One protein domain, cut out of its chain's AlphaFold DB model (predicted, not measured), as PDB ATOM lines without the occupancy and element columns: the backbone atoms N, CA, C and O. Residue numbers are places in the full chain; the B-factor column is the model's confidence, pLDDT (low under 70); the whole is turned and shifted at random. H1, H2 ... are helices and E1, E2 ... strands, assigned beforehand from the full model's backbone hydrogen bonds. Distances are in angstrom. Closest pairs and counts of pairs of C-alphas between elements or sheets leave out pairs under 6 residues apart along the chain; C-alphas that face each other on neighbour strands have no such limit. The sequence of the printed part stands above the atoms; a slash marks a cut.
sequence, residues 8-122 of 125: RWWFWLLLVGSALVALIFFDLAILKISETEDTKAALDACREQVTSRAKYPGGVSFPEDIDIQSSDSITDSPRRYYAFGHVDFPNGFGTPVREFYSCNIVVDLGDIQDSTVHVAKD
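AT A GLANCE: This is residues 8 to 122 of the 125 residues of an uncharacterized protein of Corynebacterium sp. KPL1855 (UniProt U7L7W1). One very long helix, H1, makes the long axis, and a four-stranded antiparallel sheet, E1 to E4, curls round its residues 34 to 51, while residues 8 to 27, of which 9 to 27 belong to H1, stick out as a bare arm. The printed part has 115 residues, with H1 followed by E1, E2, E3 and E4; the sheet's order is E1 - E2 - E3 - E4, and the class is mixed, helices and strands. It is extended, a rod spanning 81 by 21 by 19 A, with a radius of gyration of the C-alphas of 21.0 A.

IN THESE COORDINATES: Find C-alpha 9 at (-25.810, -7.178, -20.913); from there H1, residues 9 to 52, runs 64.8 A to C-alpha 52 at (-23.762, 55.705, -5.450). E1 is residues 68 to 70, 7.0 A long. E2, residues 79 to 90, covers 32.6 A and bends by 60 degrees at residue 85. E3, residues 96 to 108, covers 34.7 A and bends by 60 degrees at residue 99. E4, residues 111 to 121, covers 29.9 A, bends by 60 degrees at residue 114 and ends with C-alpha 121 at (-13.759, 62.789, -16.018).

HOW THE PARTS SIT: Look at residues 34 to 51 of H1: the twisted sheet curls round them, and H1 on one face of it gives two layers. The closest C-alphas of H1 and E3 are those of Cys 46 and Cys 103, 5.8 A apart; those of H1 and E4 are Val 50 and Val 117, 6.8 A apart. The strands form a meander, each the antiparallel neighbour of the one before, in three hairpins. Within hydrogen-bond range are N 69 and O 82 at 2.9 A for E1 and E2, N 81 and O 105 at 2.8 A for E2 and E3, and N 104 and O 116 at 2.8 A for E3 and E4. The edge strands E1 and E4 are apart. In H1 every O i to N i+4 pair is within hydrogen-bond range.

THE WHOLE: The C-alphas of Arg 8 and Phe 93, the two farthest apart, are 81.2 A from each other. The printed part has no cut. The link from H1 to E1, 15 residues, is long. Mean pLDDT of the printed part is 89.0, and residue 122 alone is under 70.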
ATOM      1  N   ARG A   8     -30.262  -8.670 -21.082       78.38
ATOM      2  CA  ARG A   8     -29.240  -8.415 -22.099       78.38
ATOM      3  C   ARG A   8     -28.188  -7.483 -21.510       78.38
ATOM      4  O   ARG A   8     -28.490  -6.347 -21.171       78.38
ATOM      5  N   TRP A   9     -26.945  -7.947 -21.437       77.88
ATOM      6  CA  TRP A   9     -25.810  -7.178 -20.913       77.88
ATOM      7  C   TRP A   9     -25.629  -5.811 -21.603       77.88
ATOM      8  O   TRP A   9     -25.312  -4.821 -20.953       77.88
ATOM      9  N   TRP A  10     -25.953  -5.723 -22.896       80.19
ATOM     10  CA  TRP A  10     -25.909  -4.464 -23.645       80.19
ATOM     11  C   TRP A  10     -26.929  -3.413 -23.165       80.19
ATOM     12  O   TRP A  10     -26.661  -2.222 -23.261       80.19
ATOM     13  N   PHE A  11     -28.062  -3.827 -22.583       83.31
ATOM     14  CA  PHE A  11     -29.044  -2.897 -22.009       83.31
ATOM     15  C   PHE A  11     -28.466  -2.148 -20.800       83.31
ATOM     16  O   PHE A  11     -28.648  -0.941 -20.679       83.31
ATOM     17  N   TRP A  12     -27.706  -2.843 -19.950       85.25
ATOM     18  CA  TRP A  12     -27.010  -2.227 -18.819       85.25
ATOM     19  C   TRP A  12     -25.889  -1.290 -19.271       85.25
ATOM     20  O   TRP A  12     -25.748  -0.213 -18.704       85.25
ATOM     21  N   LEU A  13     -25.144  -1.649 -20.322       85.38
ATOM     22  CA  LEU A  13     -24.131  -0.760 -20.906       85.38
ATOM     23  C   LEU A  13     -24.746   0.536 -21.447       85.38
ATOM     24  O   LEU A  13     -24.200   1.610 -21.210       85.38
ATOM     25  N   LEU A  14     -25.893   0.451 -22.127       87.69
ATOM     26  CA  LEU A  14     -26.605   1.632 -22.620       87.69
ATOM     27  C   LEU A  14     -27.154   2.499 -21.485       87.69
ATOM     28  O   LEU A  14     -27.074   3.718 -21.571       87.69
ATOM     29  N   LEU A  15     -27.682   1.882 -20.427       88.19
ATOM     30  CA  LEU A  15     -28.247   2.597 -19.280       88.19
ATOM     31  C   LEU A  15     -27.156   3.301 -18.462       88.19
ATOM     32  O   LEU A  15     -27.311   4.457 -18.088       88.19
ATOM     33  N   VAL A  16     -26.020   2.636 -18.233       89.88
ATOM     34  CA  VAL A  16     -24.858   3.264 -17.587       89.88
ATOM     35  C   VAL A  16     -24.296   4.377 -18.468       89.88
ATOM     36  O   VAL A  16     -24.024   5.461 -17.966       89.88
ATOM     37  N   GLY A  17     -24.176   4.146 -19.780       90.38
ATOM     38  CA  GLY A  17     -23.715   5.162 -20.723       90.38
ATOM     39  C   GLY A  17     -24.615   6.397 -20.751       90.38
ATOM     40  O   GLY A  17     -24.115   7.516 -20.682       90.38
ATOM     41  N   SER A  18     -25.939   6.218 -20.791       90.44
ATOM     42  CA  SER A  18     -26.884   7.340 -20.778       90.44
ATOM     43  C   SER A  18     -26.880   8.088 -19.446       90.44
ATOM     44  O   SER A  18     -26.927   9.315 -19.450       90.44
ATOM     45  N   ALA A  19     -26.762   7.378 -18.320       92.12
ATOM     46  CA  ALA A  19     -26.632   7.996 -17.005       92.12
ATOM     47  C   ALA A  19     -25.360   8.851 -16.905       92.12
ATOM     48  O   ALA A  19     -25.411   9.968 -16.400       92.12
ATOM     49  N   LEU A  20     -24.236   8.368 -17.441       92.88
ATOM     50  CA  LEU A  20     -22.966   9.098 -17.439       92.88
ATOM     51  C   LEU A  20     -23.045  10.379 -18.277       92.88
ATOM     52  O   LEU A  20     -22.587  11.432 -17.846       92.88
ATOM     53  N   VAL A  21     -23.689  10.305 -19.444       92.69
ATOM     54  CA  VAL A  21     -23.945  11.482 -20.284       92.69
ATOM     55  C   VAL A  21     -24.848  12.481 -19.559       92.69
ATOM     56  O   VAL A  21     -24.542  13.670 -19.542       92.69
ATOM     57  N   ALA A  22     -25.925  12.016 -18.922       92.56
ATOM     58  CA  ALA A  22     -26.835  12.882 -18.176       92.56
ATOM     59  C   ALA A  22     -26.133  13.612 -17.019       92.56
ATOM     60  O   ALA A  22     -26.386  14.797 -16.822       92.56
ATOM     61  N   LEU A  23     -25.226  12.937 -16.303       93.06
ATOM     62  CA  LEU A  23     -24.419  13.553 -15.244       93.06
ATOM     63  C   LEU A  23     -23.522  14.671 -15.788       93.06
ATOM     64  O   LEU A  23     -23.562  15.778 -15.268       93.06
ATOM     65  N   ILE A  24     -22.811  14.430 -16.894       92.31
ATOM     66  CA  ILE A  24     -21.957  15.454 -17.521       92.31
ATOM     67  C   ILE A  24     -22.781  16.685 -17.927       92.31
ATOM     68  O   ILE A  24     -22.371  17.819 -17.685       92.31
ATOM     69  N   PHE A  25     -23.953  16.481 -18.533       91.88
ATOM     70  CA  PHE A  25     -24.839  17.593 -18.892       91.88
ATOM     71  C   PHE A  25     -25.345  18.357 -17.667       91.88
ATOM     72  O   PHE A  25     -25.486  19.578 -17.729       91.88
ATOM     73  N   PHE A  26     -25.615  17.655 -16.569       92.75
ATOM     74  CA  PHE A  26     -26.063  18.266 -15.326       92.75
ATOM     75  C   PHE A  26     -24.974  19.142 -14.695       92.75
ATOM     76  O   PHE A  26     -25.247  20.293 -14.358       92.75
ATOM     77  N   ASP A  27     -23.734  18.653 -14.634       89.00
ATOM     78  CA  ASP A  27     -22.596  19.420 -14.116       89.00
ATOM     79  C   ASP A  27     -22.351  20.689 -14.949       89.00
ATOM     80  O   ASP A  27     -22.194  21.786 -14.408       89.00
ATOM     81  N   LEU A  28     -22.407  20.575 -16.282       89.31
ATOM     82  CA  LEU A  28     -22.292  21.725 -17.186       89.31
ATOM     83  C   LEU A  28     -23.426  22.740 -16.998       89.31
ATOM     84  O   LEU A  28     -23.192  23.946 -17.090       89.31
ATOM     85  N   ALA A  29     -24.649  22.272 -16.736       89.06
ATOM     86  CA  ALA A  29     -25.785  23.147 -16.481       89.06
ATOM     87  C   ALA A  29     -25.601  23.946 -15.183       89.06
ATOM     88  O   ALA A  29     -25.846  25.151 -15.182       89.06
ATOM     89  N   ILE A  30     -25.118  23.313 -14.109       88.44
ATOM     90  CA  ILE A  30     -24.834  23.995 -12.835       88.44
ATOM     91  C   ILE A  30     -23.762  25.070 -13.024       88.44
ATOM     92  O   ILE A  30     -23.956  26.206 -12.595       88.44
ATOM     93  N   LEU A  31     -22.668  24.743 -13.720       87.25
ATOM     94  CA  LEU A  31     -21.598  25.704 -14.005       87.25
ATOM     95  C   LEU A  31     -22.121  26.921 -14.782       87.25
ATOM     96  O   LEU A  31     -21.782  28.058 -14.455       87.25
ATOM     97  N   LYS A  32     -22.995  26.698 -15.774       87.50
ATOM     98  CA  LYS A  32     -23.632  27.777 -16.543       87.50
ATOM     99  C   LYS A  32     -24.570  28.639 -15.705       87.50
ATOM    100  O   LYS A  32     -24.577  29.852 -15.884       87.50
ATOM    101  N   ILE A  33     -25.341  28.042 -14.800       88.06
ATOM    102  CA  ILE A  33     -26.222  28.795 -13.899       88.06
ATOM    103  C   ILE A  33     -25.385  29.696 -12.988       88.06
ATOM    104  O   ILE A  33     -25.617  30.904 -12.969       88.06
ATOM    105  N   SER A  34     -24.363  29.139 -12.337       87.62
ATOM    106  CA  SER A  34     -23.458  29.902 -11.473       87.62
ATOM    107  C   SER A  34     -22.772  31.050 -12.224       87.62
ATOM    108  O   SER A  34     -22.727  32.165 -11.722       87.62
ATOM    109  N   GLU A  35     -22.305  30.831 -13.459       87.81
ATOM    110  CA  GLU A  35     -21.743  31.904 -14.298       87.81
ATOM    111  C   GLU A  35     -22.729  33.052 -14.527       87.81
ATOM    112  O   GLU A  35     -22.364  34.226 -14.437       87.81
ATOM    113  N   THR A  36     -23.990  32.725 -14.818       88.62
ATOM    114  CA  THR A  36     -25.013  33.748 -15.047       88.62
ATOM    115  C   THR A  36     -25.404  34.487 -13.774       88.62
ATOM    116  O   THR A  36     -25.739  35.667 -13.855       88.62
ATOM    117  N   GLU A  37     -25.379  33.821 -12.620       90.38
ATOM    118  CA  GLU A  37     -25.627  34.453 -11.321       90.38
ATOM    119  C   GLU A  37     -24.494  35.411 -10.963       90.38
ATOM    120  O   GLU A  37     -24.765  36.582 -10.704       90.38
ATOM    121  N   ASP A  38     -23.240  34.970 -11.081       90.31
ATOM    122  CA  ASP A  38     -22.069  35.804 -10.802       90.31
ATOM    123  C   ASP A  38     -22.020  37.042 -11.707       90.31
ATOM    124  O   ASP A  38     -21.773  38.156 -11.248       90.31
ATOM    125  N   THR A  39     -22.320  36.866 -12.997       89.81
ATOM    126  CA  THR A  39     -22.335  37.971 -13.968       89.81
ATOM    127  C   THR A  39     -23.422  38.997 -13.637       89.81
ATOM    128  O   THR A  39     -23.191  40.202 -13.744       89.81
ATOM    129  N   LYS A  40     -24.610  38.545 -13.208       93.06
ATOM    130  CA  LYS A  40     -25.691  39.443 -12.770       93.06
ATOM    131  C   LYS A  40     -25.318  40.178 -11.489       93.06
ATOM    132  O   LYS A  40     -25.470  41.393 -11.442       93.06
ATOM    133  N   ALA A  41     -24.781  39.465 -10.499       92.75
ATOM    134  CA  ALA A  41     -24.322  40.059  -9.247       92.75
ATOM    135  C   ALA A  41     -23.244  41.124  -9.497       92.75
ATOM    136  O   ALA A  41     -23.333  42.229  -8.965       92.75
ATOM    137  N   ALA A  42     -22.275  40.846 -10.377       92.62
ATOM    138  CA  ALA A  42     -21.275  41.825 -10.795       92.62
ATOM    139  C   ALA A  42     -21.907  43.046 -11.485       92.62
ATOM    140  O   ALA A  42     -21.512  44.181 -11.217       92.62
ATOM    141  N   LEU A  43     -22.896  42.842 -12.361       94.50
ATOM    142  CA  LEU A  43     -23.557  43.934 -13.082       94.50
ATOM    143  C   LEU A  43     -24.309  44.852 -12.129       94.50
ATOM    144  O   LEU A  43     -24.122  46.071 -12.175       94.50
ATOM    145  N   ASP A  44     -25.114  44.266 -11.250       94.31
ATOM    146  CA  ASP A  44     -25.888  45.005 -10.262       94.31
ATOM    147  C   ASP A  44     -24.955  45.765  -9.312       94.31
ATOM    148  O   ASP A  44     -25.144  46.963  -9.095       94.31
ATOM    149  N   ALA A  45     -23.871  45.128  -8.862       94.12
ATOM    150  CA  ALA A  45     -22.858  45.747  -8.016       94.12
ATOM    151  C   ALA A  45     -22.143  46.928  -8.688       94.12
ATOM    152  O   ALA A  45     -21.993  47.989  -8.076       94.12
ATOM    153  N   CYS A  46     -21.717  46.776  -9.948       94.19
ATOM    154  CA  CYS A  46     -21.091  47.860 -10.710       94.19
ATOM    155  C   CYS A  46     -22.062  49.030 -10.851       94.19
ATOM    156  O   CYS A  46     -21.721  50.175 -10.548       94.19
ATOM    157  N   ARG A  47     -23.300  48.743 -11.263       93.06
ATOM    158  CA  ARG A  47     -24.329  49.757 -11.473       93.06
ATOM    159  C   ARG A  47     -24.644  50.516 -10.193       93.06
ATOM    160  O   ARG A  47     -24.697  51.747 -10.213       93.06
ATOM    161  N   GLU A  48     -24.846  49.798  -9.094       93.62
ATOM    162  CA  GLU A  48     -25.154  50.377  -7.792       93.62
ATOM    163  C   GLU A  48     -24.007  51.265  -7.311       93.62
ATOM    164  O   GLU A  48     -24.227  52.425  -6.962       93.62
ATOM    165  N   GLN A  49     -22.769  50.775  -7.374       92.56
ATOM    166  CA  GLN A  49     -21.617  51.534  -6.900       92.56
ATOM    167  C   GLN A  49     -21.304  52.752  -7.767       92.56
ATOM    168  O   GLN A  49     -21.032  53.821  -7.217       92.56
ATOM    169  N   VAL A  50     -21.400  52.650  -9.096       91.94
ATOM    170  CA  VAL A  50     -21.272  53.814  -9.988       91.94
ATOM    171  C   VAL A  50     -22.362  54.841  -9.670       91.94
ATOM    172  O   VAL A  50     -22.066  56.023  -9.500       91.94
ATOM    173  N   THR A  51     -23.610  54.397  -9.503       91.62
ATOM    174  CA  THR A  51     -24.741  55.274  -9.164       91.62
ATOM    175  C   THR A  51     -24.565  55.925  -7.790       91.62
ATOM    176  O   THR A  51     -24.866  57.107  -7.629       91.62
ATOM    177  N   SER A  52     -24.013  55.203  -6.809       90.81
ATOM    178  CA  SER A  52     -23.762  55.705  -5.450       90.81
ATOM    179  C   SER A  52     -22.741  56.848  -5.398       90.81
ATOM    180  O   SER A  52     -22.743  57.638  -4.455       90.81
ATOM    181  N   ARG A  53     -21.889  56.978  -6.426       85.88
ATOM    182  CA  ARG A  53     -20.945  58.099  -6.555       85.88
ATOM    183  C   ARG A  53     -21.590  59.389  -7.028       85.88
ATOM    184  O   ARG A  53     -21.002  60.458  -6.867       85.88
ATOM    185  N   ALA A  54     -22.783  59.310  -7.608       85.25
ATOM    186  CA  ALA A  54     -23.504  60.486  -8.044       85.25
ATOM    187  C   ALA A  54     -23.914  61.342  -6.848       85.25
ATOM    188  O   ALA A  54     -24.468  60.854  -5.865       85.25
ATOM    189  N   LYS A  55     -23.771  62.663  -6.982       81.31
ATOM    190  CA  LYS A  55     -24.350  63.600  -6.011       81.31
ATOM    191  C   LYS A  55     -25.886  63.510  -5.959       81.31
ATOM    192  O   LYS A  55     -26.475  63.768  -4.913       81.31
ATOM    193  N   TYR A  56     -26.521  63.148  -7.078       82.38
ATOM    194  CA  TYR A  56     -27.967  62.947  -7.198       82.38
ATOM    195  C   TYR A  56     -28.243  61.615  -7.926       82.38
ATOM    196  O   TYR A  56     -28.292  61.594  -9.156       82.38
ATOM    197  N   PRO A  57     -28.419  60.497  -7.197       80.38
ATOM    198  CA  PRO A  57     -28.507  59.161  -7.797       80.38
ATOM    199  C   PRO A  57     -29.736  58.969  -8.700       80.38
ATOM    200  O   PRO A  57     -29.675  58.232  -9.677       80.38
ATOM    201  N   GLY A  58     -30.839  59.677  -8.436       82.12
ATOM    202  CA  GLY A  58     -32.083  59.545  -9.205       82.12
ATOM    203  C   GLY A  58     -32.041  60.080 -10.642       82.12
ATOM    204  O   GLY A  58     -33.001  59.875 -11.376       82.12
ATOM    205  N   GLY A  59     -30.970  60.774 -11.045       83.38
ATOM    206  CA  GLY A  59     -30.804  61.274 -12.415       83.38
ATOM    207  C   GLY A  59     -29.628  60.652 -13.166       83.38
ATOM    208  O   GLY A  59     -29.260  61.172 -14.213       83.38
ATOM    209  N   VAL A  60     -29.014  59.596 -12.621       90.56
ATOM    210  CA  VAL A  60     -27.920  58.876 -13.284       90.56
ATOM    211  C   VAL A  60     -28.473  58.088 -14.457       90.56
ATOM    212  O   VAL A  60     -29.435  57.334 -14.307       90.56
ATOM    213  N   SER A  61     -27.842  58.224 -15.617       91.00
ATOM    214  CA  SER A  61     -28.174  57.421 -16.790       91.00
ATOM    215  C   SER A  61     -26.926  56.802 -17.396       91.00
ATOM    216  O   SER A  61     -25.903  57.464 -17.546       91.00
ATOM    217  N   PHE A  62     -27.033  55.538 -17.784       91.69
ATOM    218  CA  PHE A  62     -26.009  54.839 -18.550       91.69
ATOM    219  C   PHE A  62     -26.398  54.963 -20.032       91.69
ATOM    220  O   PHE A  62     -27.437  54.417 -20.408       91.69
ATOM    221  N   PRO A  63     -25.669  55.744 -20.854       89.06
ATOM    222  CA  PRO A  63     -25.979  55.909 -22.276       89.06
ATOM    223  C   PRO A  63     -25.820  54.612 -23.080       89.06
ATOM    224  O   PRO A  63     -26.451  54.468 -24.124       89.06
ATOM    225  N   GLU A  64     -24.993  53.693 -22.593       90.25
ATOM    226  CA  GLU A  64     -24.727  52.381 -23.177       90.25
ATOM    227  C   GLU A  64     -24.994  51.303 -22.122       90.25
ATOM    228  O   GLU A  64     -24.860  51.556 -20.918       90.25
ATOM    229  N   ASP A  65     -25.386  50.107 -22.567       88.50
ATOM    230  CA  ASP A  65     -25.525  48.959 -21.674       88.50
ATOM    231  C   ASP A  65     -24.157  48.594 -21.078       88.50
ATOM    232  O   ASP A  65     -23.132  48.642 -21.757       88.50
ATOM    233  N   ILE A  66     -24.138  48.241 -19.790       89.38
ATOM    234  CA  ILE A  66     -22.906  47.852 -19.096       89.38
ATOM    235  C   ILE A  66     -22.476  46.480 -19.622       89.38
ATOM    236  O   ILE A  66     -23.072  45.463 -19.266       89.38
ATOM    237  N   ASP A  67     -21.434  46.457 -20.452       89.94
ATOM    238  CA  ASP A  67     -20.807  45.218 -20.903       89.94
ATOM    239  C   ASP A  67     -19.857  44.695 -19.820       89.94
ATOM    240  O   ASP A  67     -18.792  45.263 -19.561       89.94
ATOM    241  N   ILE A  68     -20.283  43.628 -19.146       91.25
ATOM    242  CA  ILE A  68     -19.486  42.929 -18.140       91.25
ATOM    243  C   ILE A  68     -18.738  41.790 -18.814       91.25
ATOM    244  O   ILE A  68     -19.335  40.885 -19.394       91.25
ATOM    245  N   GLN A  69     -17.422  41.799 -18.655       90.69
ATOM    246  CA  GLN A  69     -16.538  40.778 -19.187       90.69
ATOM    247  C   GLN A  69     -15.744  40.121 -18.055       90.69
ATOM    248  O   GLN A  69     -15.496  40.722 -17.013       90.69
ATOM    249  N   SER A  70     -15.337  38.874 -18.264       90.56
ATOM    250  CA  SER A  70     -14.455  38.131 -17.363       90.56
ATOM    251  C   SER A  70     -13.409  37.398 -18.192       90.56
ATOM    252  O   SER A  70     -13.710  36.881 -19.269       90.56
ATOM    253  N   SER A  71     -12.173  37.375 -17.697       88.12
ATOM    254  CA  SER A  71     -11.084  36.574 -18.267       88.12
ATOM    255  C   SER A  71     -10.956  35.199 -17.613       88.12
ATOM    256  O   SER A  71     -10.168  34.379 -18.086       88.12
ATOM    257  N   ASP A  72     -11.681  34.969 -16.519       88.31
ATOM    258  CA  ASP A  72     -11.559  33.770 -15.694       88.31
ATOM    259  C   ASP A  72     -12.412  32.626 -16.260       88.31
ATOM    260  O   ASP A  72     -13.419  32.843 -16.942       88.31
ATOM    261  N   SER A  73     -12.003  31.383 -15.999       85.06
ATOM    262  CA  SER A  73     -12.745  30.205 -16.451       85.06
ATOM    263  C   SER A  73     -14.073  30.078 -15.707       85.06
ATOM    264  O   SER A  73     -14.205  30.457 -14.546       85.06
ATOM    265  N   ILE A  74     -15.052  29.418 -16.334       81.12
ATOM    266  CA  ILE A  74     -16.323  29.058 -15.689       81.12
ATOM    267  C   ILE A  74     -16.141  28.159 -14.452       81.12
ATOM    268  O   ILE A  74     -17.039  28.049 -13.625       81.12
ATOM    269  N   THR A  75     -14.990  27.491 -14.356       83.06
ATOM    270  CA  THR A  75     -14.610  26.605 -13.250       83.06
ATOM    271  C   THR A  75     -13.848  27.313 -12.135       83.06
ATOM    272  O   THR A  75     -13.609  26.697 -11.099       83.06
ATOM    273  N   ASP A  76     -13.410  28.552 -12.360       85.44
ATOM    274  CA  ASP A  76     -12.671  29.314 -11.360       85.44
ATOM    275  C   ASP A  76     -13.667  29.919 -10.363       85.44
ATOM    276  O   ASP A  76     -14.738  30.378 -10.752       85.44
ATOM    277  N   SER A  77     -13.331  29.884  -9.075       82.50
ATOM    278  CA  SER A  77     -14.106  30.500  -7.992       82.50
ATOM    279  C   SER A  77     -13.107  30.957  -6.925       82.50
ATOM    280  O   SER A  77     -12.366  30.109  -6.409       82.50
ATOM    281  N   PRO A  78     -13.000  32.261  -6.615       88.88
ATOM    282  CA  PRO A  78     -13.791  33.381  -7.140       88.88
ATOM    283  C   PRO A  78     -13.407  33.808  -8.573       88.88
ATOM    284  O   PRO A  78     -12.285  33.562  -9.016       88.88
ATOM    285  N   ARG A  79     -14.317  34.517  -9.257       91.00
ATOM    286  CA  ARG A  79     -14.140  35.099 -10.604       91.00
ATOM    287  C   ARG A  79     -14.065  36.618 -10.569       91.00
ATOM    288  O   ARG A  79     -14.740  37.264  -9.771       91.00
ATOM    289  N   ARG A  80     -13.279  37.202 -11.471       92.38
ATOM    290  CA  ARG A  80     -13.119  38.649 -11.636       92.38
ATOM    291  C   ARG A  80     -13.825  39.142 -12.882       92.38
ATOM    292  O   ARG A  80     -13.530  38.732 -14.001       92.38
ATOM    293  N   TYR A  81     -14.695  40.111 -12.667       93.38
ATOM    294  CA  TYR A  81     -15.469  40.783 -13.685       93.38
ATOM    295  C   TYR A  81     -14.983  42.215 -13.841       93.38
ATOM    296  O   TYR A  81     -14.774  42.929 -12.859       93.38
ATOM    297  N   TYR A  82     -14.821  42.644 -15.083       93.50
ATOM    298  CA  TYR A  82     -14.474  44.007 -15.435       93.50
ATOM    299  C   TYR A  82     -15.541  44.602 -16.348       93.50
ATOM    300  O   TYR A  82     -16.069  43.938 -17.237       93.50
ATOM    301  N   ALA A  83     -15.854  45.871 -16.115       93.25
ATOM    302  CA  ALA A  83     -16.758  46.645 -16.954       93.25
ATOM    303  C   ALA A  83     -16.225  48.066 -17.086       93.25
ATOM    304  O   ALA A  83     -15.637  48.608 -16.147       93.25
ATOM    305  N   PHE A  84     -16.414  48.677 -18.244       92.81
ATOM    306  CA  PHE A  84     -16.003  50.050 -18.487       92.81
ATOM    307  C   PHE A  84     -16.952  50.709 -19.476       92.81
ATOM    308  O   PHE A  84     -17.523  50.045 -20.337       92.81
ATOM    309  N   GLY A  85     -17.109  52.019 -19.361       92.75
ATOM    310  CA  GLY A  85     -17.970  52.768 -20.261       92.75
ATOM    311  C   GLY A  85     -18.260  54.162 -19.747       92.75
ATOM    312  O   GLY A  85     -17.600  54.673 -18.839       92.75
ATOM    313  N   HIS A  86     -19.277  54.780 -20.331       92.81
ATOM    314  CA  HIS A  86     -19.709  56.116 -19.948       92.81
ATOM    315  C   HIS A  86     -20.926  56.074 -19.039       92.81
ATOM    316  O   HIS A  86     -21.798  55.218 -19.160       92.81
ATOM    317  N   VAL A  87     -20.998  57.045 -18.141       92.75
ATOM    318  CA  VAL A  87     -22.147  57.305 -17.283       92.75
ATOM    319  C   VAL A  87     -22.406  58.805 -17.274       92.75
ATOM    320  O   VAL A  87     -21.482  59.613 -17.212       92.75
ATOM    321  N   ASP A  88     -23.670  59.185 -17.362       92.12
ATOM    322  CA  ASP A  88     -24.093  60.575 -17.334       92.12
ATOM    323  C   ASP A  88     -24.614  60.897 -15.923       92.12
ATOM    324  O   ASP A  88     -25.650  60.389 -15.485       92.12
ATOM    325  N   PHE A  89     -23.878  61.743 -15.194       91.31
ATOM    326  CA  PHE A  89     -24.251  62.217 -13.863       91.31
ATOM    327  C   PHE A  89     -24.972  63.566 -13.933       91.31
ATOM    328  O   PHE A  89     -24.463  64.506 -14.544       91.31
ATOM    329  N   PRO A  90     -26.121  63.737 -13.264       89.12
ATOM    330  CA  PRO A  90     -26.805  65.022 -13.225       89.12
ATOM    331  C   PRO A  90     -26.021  66.015 -12.355       89.12
ATOM    332  O   PRO A  90     -25.696  65.751 -11.192       89.12
ATOM    333  N   ASN A  91     -25.740  67.197 -12.898       83.38
ATOM    334  CA  ASN A  91     -25.198  68.301 -12.111       83.38
ATOM    335  C   ASN A  91     -26.293  68.977 -11.256       83.38
ATOM    336  O   ASN A  91     -27.472  68.632 -11.320       83.38
ATOM    337  N   GLY A  92     -25.918  69.992 -10.468       80.44
ATOM    338  CA  GLY A  92     -26.862  70.735  -9.614       80.44
ATOM    339  C   GLY A  92     -27.974  71.498 -10.353       80.44
ATOM    340  O   GLY A  92     -28.891  71.987  -9.703       80.44
ATOM    341  N   PHE A  93     -27.910  71.587 -11.684       83.56
ATOM    342  CA  PHE A  93     -28.929  72.182 -12.554       83.56
ATOM    343  C   PHE A  93     -29.688  71.124 -13.379       83.56
ATOM    344  O   PHE A  93     -30.458  71.479 -14.266       83.56
ATOM    345  N   GLY A  94     -29.462  69.830 -13.119       79.56
ATOM    346  CA  GLY A  94     -30.092  68.720 -13.839       79.56
ATOM    347  C   GLY A  94     -29.514  68.443 -15.230       79.56
ATOM    348  O   GLY A  94     -30.072  67.638 -15.967       79.56
ATOM    349  N   THR A  95     -28.408  69.085 -15.617       86.38
ATOM    350  CA  THR A  95     -27.727  68.788 -16.887       86.38
ATOM    351  C   THR A  95     -26.851  67.542 -16.728       86.38
ATOM    352  O   THR A  95     -26.078  67.491 -15.764       86.38
ATOM    353  N   PRO A  96     -26.917  66.567 -17.652       87.75
ATOM    354  CA  PRO A  96     -26.043  65.402 -17.620       87.75
ATOM    355  C   PRO A  96     -24.589  65.801 -17.900       87.75
ATOM    356  O   PRO A  96     -24.290  66.516 -18.860       87.75
ATOM    357  N   VAL A  97     -23.684  65.331 -17.050       89.31
ATOM    358  CA  VAL A  97     -22.233  65.423 -17.197       89.31
ATOM    359  C   VAL A  97     -21.716  64.017 -17.439       89.31
ATOM    360  O   VAL A  97     -21.836  63.156 -16.573       89.31
ATOM    361  N   ARG A  98     -21.148  63.803 -18.625       90.69
ATOM    362  CA  ARG A  98     -20.584  62.516 -19.012       90.69
ATOM    363  C   ARG A  98     -19.251  62.281 -18.322       90.69
ATOM    364  O   ARG A  98     -18.326  63.082 -18.469       90.69
ATOM    365  N   GLU A  99     -19.156  61.171 -17.614       91.38
ATOM    366  CA  GLU A  99     -17.944  60.670 -16.981       91.38
ATOM    367  C   GLU A  99     -17.683  59.234 -17.436       91.38
ATOM    368  O   GLU A  99     -18.564  58.554 -17.966       91.38
ATOM    369  N   PHE A 100     -16.447  58.788 -17.266       92.56
ATOM    370  CA  PHE A 100     -16.037  57.429 -17.568       92.56
ATOM    371  C   PHE A 100     -15.984  56.625 -16.272       92.56
ATOM    372  O   PHE A 100     -15.406  57.081 -15.280       92.56
ATOM    373  N   TYR A 101     -16.571  55.433 -16.277       92.56
ATOM    374  CA  TYR A 101     -16.477  54.498 -15.166       92.56
ATOM    375  C   TYR A 101     -15.649  53.275 -15.556       92.56
ATOM    376  O   TYR A 101     -15.651  52.829 -16.704       92.56
ATOM    377  N   SER A 102     -14.964  52.707 -14.570       93.06
ATOM    378  CA  SER A 102     -14.410  51.362 -14.632       93.06
ATOM    379  C   SER A 102     -14.761  50.607 -13.356       93.06
ATOM    380  O   SER A 102     -14.660  51.137 -12.251       93.06
ATOM    381  N   CYS A 103     -15.201  49.370 -13.510       94.38
ATOM    382  CA  CYS A 103     -15.544  48.455 -12.434       94.38
ATOM    383  C   CYS A 103     -14.614  47.247 -12.506       94.38
ATOM    384  O   CYS A 103     -14.361  46.723 -13.589       94.38
ATOM    385  N   ASN A 104     -14.134  46.801 -11.351       94.31
ATOM    386  CA  ASN A 104     -13.451  45.532 -11.157       94.31
ATOM    387  C   ASN A 104     -14.081  44.852  -9.938       94.31
ATOM    388  O   ASN A 104     -14.055  45.413  -8.843       94.31
ATOM    389  N   ILE A 105     -14.727  43.710 -10.144       94.44
ATOM    390  CA  ILE A 105     -15.597  43.076  -9.154       94.44
ATOM    391  C   ILE A 105     -15.233  41.606  -9.059       94.44
ATOM    392  O   ILE A 105     -15.203  40.902 -10.063       94.44
ATOM    393  N   VAL A 106     -14.962  41.149  -7.847       93.31
ATOM    394  CA  VAL A 106     -14.655  39.758  -7.541       93.31
ATOM    395  C   VAL A 106     -15.907  39.120  -6.955       93.31
ATOM    396  O   VAL A 106     -16.390  39.562  -5.912       93.31
ATOM    397  N   VAL A 107     -16.431  38.099  -7.630       92.38
ATOM    398  CA  VAL A 107     -17.658  37.391  -7.251       92.38
ATOM    399  C   VAL A 107     -17.354  35.917  -7.005       92.38
ATOM    400  O   VAL A 107     -16.541  35.317  -7.708       92.38
ATOM    401  N   ASP A 108     -17.995  35.343  -5.995       90.94
ATOM    402  CA  ASP A 108     -17.877  33.942  -5.607       90.94
ATOM    403  C   ASP A 108     -19.278  33.370  -5.384       90.94
ATOM    404  O   ASP A 108     -19.919  33.680  -4.383       90.94
ATOM    405  N   LEU A 109     -19.778  32.570  -6.332       86.00
ATOM    406  CA  LEU A 109     -21.092  31.911  -6.238       86.00
ATOM    407  C   LEU A 109     -22.250  32.882  -5.904       86.00
ATOM    408  O   LEU A 109     -23.109  32.585  -5.076       86.00
ATOM    409  N   GLY A 110     -22.267  34.044  -6.552       84.25
ATOM    410  CA  GLY A 110     -23.264  35.101  -6.387       84.25
ATOM    411  C   GLY A 110     -22.928  36.137  -5.313       84.25
ATOM    412  O   GLY A 110     -23.533  37.209  -5.315       84.25
ATOM    413  N   ASP A 111     -21.945  35.878  -4.448       88.31
ATOM    414  CA  ASP A 111     -21.536  36.805  -3.393       88.31
ATOM    415  C   ASP A 111     -20.368  37.698  -3.838       88.31
ATOM    416  O   ASP A 111     -19.361  37.238  -4.378       88.31
ATOM    417  N   ILE A 112     -20.483  39.005  -3.591       90.75
ATOM    418  CA  ILE A 112     -19.429  39.979  -3.903       90.75
ATOM    419  C   ILE A 112     -18.362  39.913  -2.808       90.75
ATOM    420  O   ILE A 112     -18.608  40.320  -1.673       90.75
ATOM    421  N   GLN A 113     -17.166  39.453  -3.161       92.19
ATOM    422  CA  GLN A 113     -16.033  39.365  -2.236       92.19
ATOM    423  C   GLN A 113     -15.225  40.663  -2.191       92.19
ATOM    424  O   GLN A 113     -14.793  41.103  -1.126       92.19
ATOM    425  N   ASP A 114     -15.009  41.277  -3.354       91.31
ATOM    426  CA  ASP A 114     -14.304  42.549  -3.483       91.31
ATOM    427  C   ASP A 114     -14.893  43.354  -4.639       91.31
ATOM    428  O   ASP A 114     -15.382  42.806  -5.629       91.31
ATOM    429  N   SER A 115     -14.867  44.674  -4.516       89.94
ATOM    430  CA  SER A 115     -15.379  45.549  -5.554       89.94
ATOM    431  C   SER A 115     -14.671  46.889  -5.541       89.94
ATOM    432  O   SER A 115     -14.698  47.643  -4.569       89.94
ATOM    433  N   THR A 116     -14.042  47.190  -6.668       91.31
ATOM    434  CA  THR A 116     -13.361  48.446  -6.915       91.31
ATOM    435  C   THR A 116     -14.002  49.118  -8.114       91.31
ATOM    436  O   THR A 116     -13.899  48.652  -9.247       91.31
ATOM    437  N   VAL A 117     -14.637  50.259  -7.872       91.44
ATOM    438  CA  VAL A 117     -15.135  51.133  -8.934       91.44
ATOM    439  C   VAL A 117     -14.240  52.359  -9.016       91.44
ATOM    440  O   VAL A 117     -13.821  52.905  -7.998       91.44
ATOM    441  N   HIS A 118     -14.002  52.884 -10.206       91.00
ATOM    442  CA  HIS A 118     -13.398  54.189 -10.445       91.00
ATOM    443  C   HIS A 118     -14.295  54.985 -11.381       91.00
ATOM    444  O   HIS A 118     -14.847  54.451 -12.332       91.00
ATOM    445  N   VAL A 119     -14.487  56.260 -11.059       89.19
ATOM    446  CA  VAL A 119     -15.236  57.201 -11.886       89.19
ATOM    447  C   VAL A 119     -14.328  58.401 -12.072       89.19
ATOM    448  O   VAL A 119     -13.822  58.952 -11.091       89.19
ATOM    449  N   ALA A 120     -14.070  58.756 -13.321       86.81
ATOM    450  CA  ALA A 120     -13.193  59.850 -13.683       86.81
ATOM    451  C   ALA A 120     -13.829  60.687 -14.791       86.81
ATOM    452  O   ALA A 120     -14.620  60.199 -15.599       86.81
ATOM    453  N   LYS A 121     -13.437  61.959 -14.858       81.44
ATOM    454  CA  LYS A 121     -13.759  62.789 -16.018       81.44
ATOM    455  C   LYS A 121     -13.093  62.187 -17.248       81.44
ATOM    456  O   LYS A 121     -11.938  61.771 -17.165       81.44
ATOM    457  N   ASP A 122     -13.835  62.126 -18.348       67.38
ATOM    458  CA  ASP A 122     -13.341  61.573 -19.607       67.38
ATOM    459  C   ASP A 122     -12.045  62.306 -20.012       67.38
ATOM    460  O   ASP A 122     -12.081  63.522 -20.203       67.38
TER     461      ASP A 122